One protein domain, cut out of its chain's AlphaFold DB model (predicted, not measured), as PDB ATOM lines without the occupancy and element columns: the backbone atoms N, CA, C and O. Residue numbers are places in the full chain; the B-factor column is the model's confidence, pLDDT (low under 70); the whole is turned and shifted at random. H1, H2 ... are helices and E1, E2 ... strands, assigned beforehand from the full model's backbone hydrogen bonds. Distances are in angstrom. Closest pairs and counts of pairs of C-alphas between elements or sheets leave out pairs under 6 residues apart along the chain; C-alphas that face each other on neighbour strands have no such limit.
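AT A GLANCE: This is residues 5 to 49 of the 73 residues of an uncharacterized protein of Chloroflexi bacterium (UniProt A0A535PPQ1). One helix, H1, sticks out with its residues 5 to 11, and after its last residue, Gly 22, a loop of residues 23 to 32 leads into a small hairpin of two strands, E1 and E2. The 45 printed residues hold H1, E1 and E2 in that order, a mixed class of helices and strands, with an antiparallel sheet E1 - E2. The whole is only just compact, close to loose, with a radius of gyration of the C-alphas of 11.2 A; its spans are 35 by 18 by 17 A, only just a rod.

HOW THE PARTS SIT: In H1, residues 5 to 22, every O i to N i+4 pair is within hydrogen-bond range. E1, residues 33 to 37, and E2, residues 45 to 48, form an antiparallel hairpin at 164 degrees; N 37 and O 45 are 2.8 A apart, within hydrogen-bond range. H1 and E2 are apart.

IN THESE COORDINATES: H1 is 25.8 A long from C-alpha 5 at (184.012, 185.402, 102.524). E1 measures 11.5 A, and E2 10.0 A to C-alpha 48 at (203.964, 210.588, 95.374).

THE WHOLE: The farthest C-alphas, of Glu 5 and Arg 49, are 35.5 A apart. The printed part has no cut, and both links are short. Model confidence is under 70 at residues 20 to 26 and 41 to 44.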
ATOM      1  N   GLU A   5     182.962 184.998 101.588       82.44
ATOM      2  CA  GLU A   5     184.012 185.402 102.524       82.44
ATOM      3  C   GLU A   5     185.047 186.315 101.848       82.44
ATOM      4  O   GLU A   5     185.415 187.356 102.395       82.44
ATOM      5  N   GLU A   6     185.428 186.001 100.606       84.69
ATOM      6  CA  GLU A   6     186.297 186.861  99.795       84.69
ATOM      7  C   GLU A   6     185.634 188.211  99.487       84.69
ATOM      8  O   GLU A   6     186.296 189.246  99.514       84.69
ATOM      9  N   PHE A   7     184.319 188.228  99.250       81.00
ATOM     10  CA  PHE A   7     183.560 189.467  99.049       81.00
ATOM     11  C   PHE A   7     183.522 190.345 100.297       81.00
ATOM     12  O   PHE A   7     183.636 191.565 100.192       81.00
ATOM     13  N   SER A   8     183.385 189.731 101.472       80.56
ATOM     14  CA  SER A   8     183.391 190.454 102.745       80.56
ATOM     15  C   SER A   8     184.761 191.073 103.009       80.56
ATOM     16  O   SER A   8     184.854 192.254 103.332       80.56
ATOM     17  N   ASN A   9     185.832 190.316 102.762       78.88
ATOM     18  CA  ASN A   9     187.206 190.804 102.869       78.88
ATOM     19  C   ASN A   9     187.491 191.933 101.861       78.88
ATOM     20  O   ASN A   9     188.090 192.953 102.194       78.88
ATOM     21  N   LEU A  10     187.004 191.796 100.626       82.06
ATOM     22  CA  LEU A  10     187.130 192.831  99.603       82.06
ATOM     23  C   LEU A  10     186.369 194.108  99.979       82.06
ATOM     24  O   LEU A  10     186.886 195.207  99.788       82.06
ATOM     25  N   HIS A  11     185.161 193.972 100.524       82.69
ATOM     26  CA  HIS A  11     184.354 195.102 100.971       82.69
ATOM     27  C   HIS A  11     185.023 195.850 102.130       82.69
ATOM     28  O   HIS A  11     185.060 197.079 102.117       82.69
ATOM     29  N   ASP A  12     185.608 195.124 103.082       80.94
ATOM     30  CA  ASP A  12     186.341 195.701 104.212       80.94
ATOM     31  C   ASP A  12     187.583 196.479 103.740       80.94
ATOM     32  O   ASP A  12     187.769 197.652 104.072       80.94
ATOM     33  N   LYS A  13     188.359 195.891 102.819       78.81
ATOM     34  CA  LYS A  13     189.495 196.564 102.167       78.81
ATOM     35  C   LYS A  13     189.068 197.819 101.403       78.81
ATOM     36  O   LYS A  13     189.744 198.843 101.487       78.81
ATOM     37  N   LEU A  14     187.947 197.768 100.681       80.00
ATOM     38  CA  LEU A  14     187.403 198.915  99.945       80.00
ATOM     39  C   LEU A  14     186.916 200.024 100.891       80.00
ATOM     40  O   LEU A  14     187.074 201.207 100.590       80.00
ATOM     41  N   ALA A  15     186.312 199.662 102.024       80.88
ATOM     42  CA  ALA A  15     185.893 200.614 103.045       80.88
ATOM     43  C   ALA A  15     187.104 201.321 103.667       80.88
ATOM     44  O   ALA A  15     187.085 202.545 103.798       80.88
ATOM     45  N   ALA A  16     188.181 200.580 103.949       73.56
ATOM     46  CA  ALA A  16     189.444 201.153 104.396       73.56
ATOM     47  C   ALA A  16     190.024 202.123 103.353       73.56
ATOM     48  O   ALA A  16     190.337 203.254 103.697       73.56
ATOM     49  N   LEU A  17     190.076 201.742 102.071       73.94
ATOM     50  CA  LEU A  17     190.509 202.622 100.970       73.94
ATOM     51  C   LEU A  17     189.695 203.926 100.904       73.94
ATOM     52  O   LEU A  17     190.268 205.013 100.891       73.94
ATOM     53  N   LYS A  18     188.362 203.844 100.961       71.94
ATOM     54  CA  LYS A  18     187.492 205.035 100.950       71.94
ATOM     55  C   LYS A  18     187.661 205.929 102.181       71.94
ATOM     56  O   LYS A  18     187.549 207.147 102.065       71.94
ATOM     57  N   ALA A  19     187.939 205.361 103.354       71.00
ATOM     58  CA  ALA A  19     188.192 206.148 104.562       71.00
ATOM     59  C   ALA A  19     189.462 207.013 104.437       71.00
ATOM     60  O   ALA A  19     189.530 208.110 104.989       71.00
ATOM     61  N   ILE A  20     190.444 206.540 103.667       66.62
ATOM     62  CA  ILE A  20     191.716 207.228 103.416       66.62
ATOM     63  C   ILE A  20     191.521 208.397 102.451       66.62
ATOM     64  O   ILE A  20     192.075 209.476 102.667       66.62
ATOM     65  N   GLU A  21     190.692 208.188 101.430       65.50
ATOM     66  CA  GLU A  21     190.251 209.223 100.491       65.50
ATOM     67  C   GLU A  21     189.516 210.358 101.218       65.50
ATOM     68  O   GLU A  21     189.843 211.533 101.060       65.50
ATOM     69  N   GLY A  22     188.562 210.001 102.087       57.84
ATOM     70  CA  GLY A  22     187.720 210.953 102.818       57.84
ATOM     71  C   GLY A  22     188.473 211.827 103.826       57.84
ATOM     72  O   GLY A  22     187.995 212.904 104.173       57.84
ATOM     73  N   HIS A  23     189.662 211.406 104.264       60.03
ATOM     74  CA  HIS A  23     190.539 212.202 105.130       60.03
ATOM     75  C   HIS A  23     191.414 213.212 104.363       60.03
ATOM     76  O   HIS A  23     192.236 213.891 104.980       60.03
ATOM     77  N   GLY A  24     191.262 213.318 103.035       58.50
ATOM     78  CA  GLY A  24     192.039 214.230 102.189       58.50
ATOM     79  C   GLY A  24     193.515 213.847 102.061       58.50
ATOM     80  O   GLY A  24     194.328 214.668 101.650       58.50
ATOM     81  N   ASN A  25     193.870 212.616 102.442       61.25
ATOM     82  CA  ASN A  25     195.257 212.168 102.526       61.25
ATOM     83  C   ASN A  25     195.756 211.549 101.211       61.25
ATOM     84  O   ASN A  25     196.964 211.452 101.010       61.25
ATOM     85  N   VAL A  26     194.844 211.106 100.332       69.12
ATOM     86  CA  VAL A  26     195.198 210.448  99.068       69.12
ATOM     87  C   VAL A  26     194.245 210.838  97.938       69.12
ATOM     88  O   VAL A  26     193.078 210.463  97.961       69.12
ATOM     89  N   ASP A  27     194.752 211.549  96.929       74.69
ATOM     90  CA  ASP A  27     194.082 211.726  95.632       74.69
ATOM     91  C   ASP A  27     194.493 210.605  94.664       74.69
ATOM     92  O   ASP A  27     195.631 210.564  94.195       74.69
ATOM     93  N   TYR A  28     193.566 209.691  94.361       73.12
ATOM     94  CA  TYR A  28     193.791 208.578  93.430       73.12
ATOM     95  C   TYR A  28     193.855 208.995  91.957       73.12
ATOM     96  O   TYR A  28     194.296 208.207  91.122       73.12
ATOM     97  N   ASN A  29     193.419 210.212  91.628       78.19
ATOM     98  CA  ASN A  29     193.491 210.763  90.275       78.19
ATOM     99  C   ASN A  29     194.771 211.581  90.055       78.19
ATOM    100  O   ASN A  29     195.017 212.052  88.942       78.19
ATOM    101  N   ALA A  30     195.591 211.749  91.096       77.12
ATOM    102  CA  ALA A  30     196.853 212.458  91.005       77.12
ATOM    103  C   ALA A  30     197.809 211.718  90.058       77.12
ATOM    104  O   ALA A  30     198.169 210.560  90.264       77.12
ATOM    105  N   VAL A  31     198.248 212.416  89.009       80.00
ATOM    106  CA  VAL A  31     199.170 211.893  87.981       80.00
ATOM    107  C   VAL A  31     200.525 211.488  88.574       80.00
ATOM    108  O   VAL A  31     201.264 210.690  88.000       80.00
ATOM    109  N   ASP A  32     200.875 212.067  89.714       81.25
ATOM    110  CA  ASP A  32     202.087 211.817  90.474       81.25
ATOM    111  C   ASP A  32     201.912 210.781  91.592       81.25
ATOM    112  O   ASP A  32     202.895 210.477  92.258       81.25
ATOM    113  N   LEU A  33     200.733 210.188  91.792       80.50
ATOM    114  CA  LEU A  33     200.588 209.070  92.725       80.50
ATOM    115  C   LEU A  33     201.351 207.841  92.200       80.50
ATOM    116  O   LEU A  33     201.096 207.367  91.095       80.50
ATOM    117  N   ASP A  34     202.291 207.316  92.990       82.56
ATOM    118  CA  ASP A  34     203.107 206.150  92.617       82.56
ATOM    119  C   ASP A  34     202.504 204.853  93.169       82.56
ATOM    120  O   ASP A  34     202.247 203.911  92.422       82.56
ATOM    121  N   TYR A  35     202.233 204.810  94.478       79.44
ATOM    122  CA  TYR A  35     201.568 203.678  95.123       79.44
ATOM    123  C   TYR A  35     200.871 204.078  96.426       79.44
ATOM    124  O   TYR A  35     201.199 205.084  97.059       79.44
ATOM    125  N   VAL A  36     199.940 203.225  96.862       80.31
ATOM    126  CA  VAL A  36     199.273 203.326  98.165       80.31
ATOM    127  C   VAL A  36     199.509 202.036  98.937       80.31
ATOM    128  O   VAL A  36     199.139 200.950  98.492       80.31
ATOM    129  N   ASN A  37     200.147 202.145 100.097       76.81
ATOM    130  CA  ASN A  37     200.343 201.033 101.011       76.81
ATOM    131  C   ASN A  37     199.178 200.960 101.999       76.81
ATOM    132  O   ASN A  37     199.030 201.809 102.878       76.81
ATOM    133  N   VAL A  38     198.392 199.894 101.867       71.56
ATOM    134  CA  VAL A  38     197.249 199.568 102.733       71.56
ATOM    135  C   VAL A  38     197.515 198.361 103.636       71.56
ATOM    136  O   VAL A  38     196.597 197.847 104.266       71.56
ATOM    137  N   MET A  39     198.765 197.884 103.717       78.62
ATOM    138  CA  MET A  39     199.123 196.747 104.579       78.62
ATOM    139  C   MET A  39     198.910 197.037 106.070       78.62
ATOM    140  O   MET A  39     198.820 196.100 106.859       78.62
ATOM    141  N   ASN A  40     198.804 198.312 106.459       71.94
ATOM    142  CA  ASN A  40     198.416 198.710 107.803       71.94
ATOM    143  C   ASN A  40     197.141 199.573 107.752       71.94
ATOM    144  O   ASN A  40     197.220 200.754 107.410       71.94
ATOM    145  N   PRO A  41     195.964 199.018 108.091       62.72
ATOM    146  CA  PRO A  41     194.691 199.724 107.952       62.72
ATOM    147  C   PRO A  41     194.553 200.922 108.904       62.72
ATOM    148  O   PRO A  41     193.770 201.823 108.629       62.72
ATOM    149  N   SER A  42     195.325 200.967 109.999       66.81
ATOM    150  CA  SER A  42     195.307 202.095 110.948       66.81
ATOM    151  C   SER A  42     196.192 203.266 110.510       66.81
ATOM    152  O   SER A  42     196.006 204.387 110.976       66.81
ATOM    153  N   GLN A  43     197.178 203.010 109.646       64.50
ATOM    154  CA  GLN A  43     198.139 204.005 109.171       64.50
ATOM    155  C   GLN A  43     198.438 203.779 107.687       64.50
ATOM    156  O   GLN A  43     199.445 203.166 107.323       64.50
ATOM    157  N   PRO A  44     197.548 204.265 106.822       64.69
ATOM    158  CA  PRO A  44     197.717 204.166 105.391       64.69
ATOM    159  C   PRO A  44     198.708 205.212 104.894       64.69
ATOM    160  O   PRO A  44     198.676 206.369 105.317       64.69
ATOM    161  N   ALA A  45     199.580 204.802 103.977       71.88
ATOM    162  CA  ALA A  45     200.595 205.670 103.394       71.88
ATOM    163  C   ALA A  45     200.442 205.718 101.874       71.88
ATOM    164  O   ALA A  45     200.228 204.686 101.237       71.88
ATOM    165  N   ALA A  46     200.597 206.902 101.293       76.62
ATOM    166  CA  ALA A  46     200.704 207.093  99.855       76.62
ATOM    167  C   ALA A  46     202.068 207.689  99.522       76.62
ATOM    168  O   ALA A  46     202.565 208.569 100.229       76.62
ATOM    169  N   ALA A  47     202.677 207.190  98.454       75.56
ATOM    170  CA  ALA A  47     203.895 207.752  97.905       75.56
ATOM    171  C   ALA A  47     203.567 208.507  96.623       75.56
ATOM    172  O   ALA A  47     202.915 207.975  95.721       75.56
ATOM    173  N   TYR A  48     204.070 209.734  96.544       78.19
ATOM    174  CA  TYR A  48     203.964 210.588  95.374       78.19
ATOM    175  C   TYR A  48     205.333 210.720  94.721       78.19
ATOM    176  O   TYR A  48     206.357 210.885  95.395       78.19
ATOM    177  N   ARG A  49     205.363 210.681  93.394       74.62
ATOM    178  CA  ARG A  49     206.529 211.053  92.608       74.62
ATOM    179  C   ARG A  49     206.765 212.537  92.799       74.62
ATOM    180  O   ARG A  49     206.054 213.370  92.245       74.62
TER     181      ARG A  49